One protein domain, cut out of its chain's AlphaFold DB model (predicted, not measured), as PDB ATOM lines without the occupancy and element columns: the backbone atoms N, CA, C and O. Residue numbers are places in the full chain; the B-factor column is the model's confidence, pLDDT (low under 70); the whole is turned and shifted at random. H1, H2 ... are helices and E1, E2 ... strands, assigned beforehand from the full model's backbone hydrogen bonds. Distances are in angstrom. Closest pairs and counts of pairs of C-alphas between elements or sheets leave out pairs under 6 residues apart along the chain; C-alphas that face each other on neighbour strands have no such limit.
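AT A GLANCE: This is residues 8 to 16 and 23 to 57 of the 166 residues of the protein "Nicotinate-nucleotide adenylyltransferase" of Alphaproteobacteria bacterium MarineAlpha9_Bin7 (UniProt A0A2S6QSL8). A two-strand parallel ribbon, E1 and E2, has one helix, H1, packed over one face, mostly at E2 and running back against the strands; the short H2 lies past the ribbon's far end. The printed part has 44 residues, with two named helices and two named strands in the order E1, H1, E2, H2; the class is mixed, helices and strands, and the whole is only just compact, close to loose, with a radius of gyration of the C-alphas of 10.8 A and a flat outline of 30 by 23 by 12 A.

IN THESE COORDINATES: E1 is residues 9 to 12, from C-alpha 9 at (132.942, 201.873, 129.715). H1 is residues 28 to 39, 16.1 A long. E2 is residues 44 to 47. H2 is residues 49 to 52, ending at C-alpha 52 (149.714, 204.821, 121.687).

HOW THE PARTS SIT: E1 and E2 are parallel at 23 degrees; N 11 and O 45, 2.8 A, are within hydrogen-bond range. The closest C-alphas of H1 and E2, Arg 36 and Val 46, are 6.0 A apart. H1 and H2 are apart. Every O i to N i+4 pair in H1 is within hydrogen-bond range; H2 is too short for one.

THE WHOLE: Residues 17 to 22 are not printed; C-alphas 16 and 23 are 11.2 A apart. The links H1 to E2 and E2 to H2 are tight. Residues 15 to 16, 23 to 26 and 40 to 42 have pLDDT under 70.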
ATOM      1  N   ARG A   8     129.746 205.538 130.518       84.56
ATOM      2  CA  ARG A   8     130.484 204.810 129.477       84.56
ATOM      3  C   ARG A   8     131.462 203.818 130.105       84.56
ATOM      4  O   ARG A   8     131.816 203.938 131.278       84.56
ATOM      5  N   ILE A   9     131.888 202.823 129.332       85.44
ATOM      6  CA  ILE A   9     132.942 201.873 129.715       85.44
ATOM      7  C   ILE A   9     134.052 201.947 128.676       85.44
ATOM      8  O   ILE A   9     133.777 201.839 127.488       85.44
ATOM      9  N   TRP A  10     135.299 202.090 129.118       86.62
ATOM     10  CA  TRP A  10     136.459 202.029 128.231       86.62
ATOM     11  C   TRP A  10     137.101 200.648 128.314       86.62
ATOM     12  O   TRP A  10     137.494 200.192 129.390       86.62
ATOM     13  N   TRP A  11     137.175 199.958 127.181       84.88
ATOM     14  CA  TRP A  11     137.900 198.702 127.042       84.88
ATOM     15  C   TRP A  11     139.296 198.977 126.517       84.88
ATOM     16  O   TRP A  11     139.485 199.212 125.328       84.88
ATOM     17  N   LEU A  12     140.263 198.914 127.428       82.81
ATOM     18  CA  LEU A  12     141.681 199.013 127.115       82.81
ATOM     19  C   LEU A  12     142.180 197.635 126.674       82.81
ATOM     20  O   LEU A  12     142.253 196.695 127.473       82.81
ATOM     21  N   VAL A  13     142.467 197.489 125.383       77.25
ATOM     22  CA  VAL A  13     143.016 196.248 124.832       77.25
ATOM     23  C   VAL A  13     144.534 196.318 124.926       77.25
ATOM     24  O   VAL A  13     145.194 196.928 124.091       77.25
ATOM     25  N   SER A  14     145.076 195.673 125.957       71.62
ATOM     26  CA  SER A  14     146.516 195.661 126.221       71.62
ATOM     27  C   SER A  14     147.309 194.904 125.144       71.62
ATOM     28  O   SER A  14     146.868 193.818 124.739       71.62
ATOM     29  N   PRO A  15     148.482 195.398 124.696       61.59
ATOM     30  CA  PRO A  15     149.346 194.682 123.763       61.59
ATOM     31  C   PRO A  15     149.774 193.324 124.322       61.59
ATOM     32  O   PRO A  15     149.646 192.323 123.620       61.59
ATOM     33  N   GLN A  16     150.179 193.268 125.592       63.50
ATOM     34  CA  GLN A  16     150.589 192.043 126.276       63.50
ATOM     35  C   GLN A  16     150.511 192.240 127.795       63.50
ATOM     36  O   GLN A  16     151.011 193.232 128.311       63.50
ATOM     37  N   THR A  23     152.247 182.381 124.348       52.22
ATOM     38  CA  THR A  23     151.900 181.262 123.466       52.22
ATOM     39  C   THR A  23     150.399 181.226 123.151       52.22
ATOM     40  O   THR A  23     149.553 181.106 124.036       52.22
ATOM     41  N   GLY A  24     150.060 181.324 121.859       57.31
ATOM     42  CA  GLY A  24     148.686 181.201 121.353       57.31
ATOM     43  C   GLY A  24     147.817 182.461 121.463       57.31
ATOM     44  O   GLY A  24     146.591 182.358 121.391       57.31
ATOM     45  N   MET A  25     148.405 183.647 121.664       62.50
ATOM     46  CA  MET A  25     147.635 184.895 121.694       62.50
ATOM     47  C   MET A  25     147.351 185.410 120.276       62.50
ATOM     48  O   MET A  25     148.266 185.577 119.475       62.50
ATOM     49  N   ALA A  26     146.081 185.701 119.977       64.50
ATOM     50  CA  ALA A  26     145.703 186.385 118.742       64.50
ATOM     51  C   ALA A  26     146.376 187.767 118.655       64.50
ATOM     52  O   ALA A  26     146.559 188.438 119.683       64.50
ATOM     53  N   SER A  27     146.696 188.204 117.432       77.50
ATOM     54  CA  SER A  27     147.311 189.513 117.193       77.50
ATOM     55  C   SER A  27     146.497 190.635 117.848       77.50
ATOM     56  O   SER A  27     145.274 190.534 118.006       77.50
ATOM     57  N   LEU A  28     147.173 191.711 118.264       75.44
ATOM     58  CA  LEU A  28     146.512 192.866 118.881       75.44
ATOM     59  C   LEU A  28     145.389 193.411 117.985       75.44
ATOM     60  O   LEU A  28     144.296 193.673 118.480       75.44
ATOM     61  N   GLU A  29     145.616 193.483 116.672       76.75
ATOM     62  CA  GLU A  29     144.602 193.906 115.699       76.75
ATOM     63  C   GLU A  29     143.375 192.990 115.684       76.75
ATOM     64  O   GLU A  29     142.244 193.477 115.713       76.75
ATOM     65  N   SER A  30     143.570 191.668 115.733       79.81
ATOM     66  CA  SER A  30     142.460 190.707 115.797       79.81
ATOM     67  C   SER A  30     141.649 190.873 117.083       79.81
ATOM     68  O   SER A  30     140.416 190.835 117.069       79.81
ATOM     69  N   ARG A  31     142.331 191.109 118.212       80.19
ATOM     70  CA  ARG A  31     141.683 191.364 119.507       80.19
ATOM     71  C   ARG A  31     140.931 192.692 119.518       80.19
ATOM     72  O   ARG A  31     139.819 192.731 120.037       80.19
ATOM     73  N   LEU A  32     141.488 193.744 118.916       80.56
ATOM     74  CA  LEU A  32     140.838 195.048 118.766       80.56
ATOM     75  C   LEU A  32     139.601 194.966 117.873       80.56
ATOM     76  O   LEU A  32     138.537 195.435 118.270       80.56
ATOM     77  N   SER A  33     139.715 194.336 116.702       80.19
ATOM     78  CA  SER A  33     138.601 194.148 115.766       80.19
ATOM     79  C   SER A  33     137.442 193.399 116.427       80.19
ATOM     80  O   SER A  33     136.291 193.841 116.394       80.19
ATOM     81  N   ARG A  34     137.752 192.316 117.149       79.31
ATOM     82  CA  ARG A  34     136.745 191.543 117.879       79.31
ATOM     83  C   ARG A  34     136.173 192.286 119.086       79.31
ATOM     84  O   ARG A  34     134.978 192.193 119.339       79.31
ATOM     85  N   ALA A  35     136.985 193.038 119.827       79.94
ATOM     86  CA  ALA A  35     136.487 193.870 120.920       79.94
ATOM     87  C   ALA A  35     135.515 194.938 120.397       79.94
ATOM     88  O   ALA A  35     134.443 195.113 120.971       79.94
ATOM     89  N   ARG A  36     135.844 195.589 119.271       81.94
ATOM     90  CA  ARG A  36     134.970 196.561 118.597       81.94
ATOM     91  C   ARG A  36     133.665 195.922 118.115       81.94
ATOM     92  O   ARG A  36     132.608 196.512 118.313       81.94
ATOM     93  N   SER A  37     133.708 194.710 117.556       81.69
ATOM     94  CA  SER A  37     132.491 194.023 117.099       81.69
ATOM     95  C   SER A  37     131.551 193.641 118.248       81.69
ATOM     96  O   SER A  37     130.336 193.762 118.109       81.69
ATOM     97  N   VAL A  38     132.099 193.248 119.404       79.38
ATOM     98  CA  VAL A  38     131.312 192.966 120.616       79.38
ATOM     99  C   VAL A  38     130.773 194.254 121.245       79.38
ATOM    100  O   VAL A  38     129.642 194.272 121.721       79.38
ATOM    101  N   ALA A  39     131.555 195.335 121.230       77.88
ATOM    102  CA  ALA A  39     131.177 196.617 121.819       77.88
ATOM    103  C   ALA A  39     130.049 197.340 121.065       77.88
ATOM    104  O   ALA A  39     129.332 198.126 121.675       77.88
ATOM    105  N   GLY A  40     129.867 197.072 119.764       62.12
ATOM    106  CA  GLY A  40     129.087 197.895 118.828       62.12
ATOM    107  C   GLY A  40     127.606 198.162 119.142       62.12
ATOM    108  O   GLY A  40     126.975 198.923 118.413       62.12
ATOM    109  N   ARG A  41     127.025 197.572 120.194       59.16
ATOM    110  CA  ARG A  41     125.647 197.852 120.649       59.16
ATOM    111  C   ARG A  41     125.553 198.474 122.042       59.16
ATOM    112  O   ARG A  41     124.468 198.895 122.437       59.16
ATOM    113  N   ASP A  42     126.667 198.576 122.757       68.62
ATOM    114  CA  ASP A  42     126.725 199.091 124.119       68.62
ATOM    115  C   ASP A  42     127.486 200.425 124.173       68.62
ATOM    116  O   ASP A  42     128.216 200.792 123.258       68.62
ATOM    117  N   ARG A  43     127.351 201.171 125.278       80.00
ATOM    118  CA  ARG A  43     128.147 202.385 125.561       80.00
ATOM    119  C   ARG A  43     129.598 202.040 125.945       80.00
ATOM    120  O   ARG A  43     130.060 202.391 127.035       80.00
ATOM    121  N   ILE A  44     130.265 201.261 125.098       82.44
ATOM    122  CA  ILE A  44     131.611 200.734 125.303       82.44
ATOM    123  C   ILE A  44     132.530 201.324 124.233       82.44
ATOM    124  O   ILE A  44     132.367 201.043 123.050       82.44
ATOM    125  N   ASP A  45     133.516 202.104 124.663       83.06
ATOM    126  CA  ASP A  45     134.559 202.645 123.795       83.06
ATOM    127  C   ASP A  45     135.783 201.716 123.868       83.06
ATOM    128  O   ASP A  45     136.312 201.448 124.948       83.06
ATOM    129  N   VAL A  46     136.224 201.176 122.730       83.06
ATOM    130  CA  VAL A  46     137.386 200.271 122.657       83.06
ATOM    131  C   VAL A  46     138.621 201.067 122.261       83.06
ATOM    132  O   VAL A  46     138.626 201.694 121.202       83.06
ATOM    133  N   SER A  47     139.672 200.996 123.073       82.44
ATOM    134  CA  SER A  47     140.910 201.747 122.874       82.44
ATOM    135  C   SER A  47     142.149 200.861 123.014       82.44
ATOM    136  O   SER A  47     142.206 199.938 123.829       82.44
ATOM    137  N   ASP A  48     143.151 201.177 122.207       82.31
ATOM    138  CA  ASP A  48     144.522 200.682 122.218       82.31
ATOM    139  C   ASP A  48     145.496 201.707 122.816       82.31
ATOM    140  O   ASP A  48     146.667 201.727 122.454       82.31
ATOM    141  N   LEU A  49     145.029 202.533 123.758       82.56
ATOM    142  CA  LEU A  49     145.809 203.596 124.404       82.56
ATOM    143  C   LEU A  49     147.188 203.136 124.904       82.56
ATOM    144  O   LEU A  49     148.155 203.875 124.807       82.56
ATOM    145  N   GLU A  50     147.307 201.910 125.414       82.56
ATOM    146  CA  GLU A  50     148.599 201.341 125.833       82.56
ATOM    147  C   GLU A  50     149.618 201.263 124.679       82.56
ATOM    148  O   GLU A  50     150.796 201.538 124.887       82.56
ATOM    149  N   ARG A  51     149.167 200.979 123.449       81.81
ATOM    150  CA  ARG A  51     150.003 201.024 122.238       81.81
ATOM    151  C   ARG A  51     150.386 202.457 121.875       81.81
ATOM    152  O   ARG A  51     151.523 202.694 121.494       81.81
ATOM    153  N   GLU A  52     149.451 203.401 121.978       82.44
ATOM    154  CA  GLU A  52     149.714 204.821 121.687       82.44
ATOM    155  C   GLU A  52     150.701 205.446 122.684       82.44
ATOM    156  O   GLU A  52     151.478 206.325 122.321       82.44
ATOM    157  N   LEU A  53     150.680 204.978 123.934       83.69
ATOM    158  CA  LEU A  53     151.570 205.415 125.008       83.69
ATOM    159  C   LEU A  53     152.880 204.621 125.089       83.69
ATOM    160  O   LEU A  53     153.678 204.904 125.980       83.69
ATOM    161  N   ASP A  54     153.078 203.631 124.213       85.19
ATOM    162  CA  ASP A  54     154.215 202.702 124.232       85.19
ATOM    163  C   ASP A  54     154.486 202.115 125.635       85.19
ATOM    164  O   ASP A  54     155.610 202.078 126.132       85.19
ATOM    165  N   THR A  55     153.419 201.689 126.325       82.25
ATOM    166  CA  THR A  55     153.503 201.112 127.674       82.25
ATOM    167  C   THR A  55     152.677 199.838 127.798       82.25
ATOM    168  O   THR A  55     151.631 199.669 127.179       82.25
ATOM    169  N   VAL A  56     153.141 198.938 128.660       81.81
ATOM    170  CA  VAL A  56     152.415 197.734 129.096       81.81
ATOM    171  C   VAL A  56     151.989 197.828 130.563       81.81
ATOM    172  O   VAL A  56     151.449 196.874 131.126       81.81
ATOM    173  N   TYR A  57     152.256 198.967 131.212       84.56
ATOM    174  CA  TYR A  57     151.987 199.168 132.627       84.56
ATOM    175  C   TYR A  57     150.716 199.985 132.836       84.56
ATOM    176  O   TYR A  57     150.650 201.174 132.530       84.56
TER     177      TYR A  57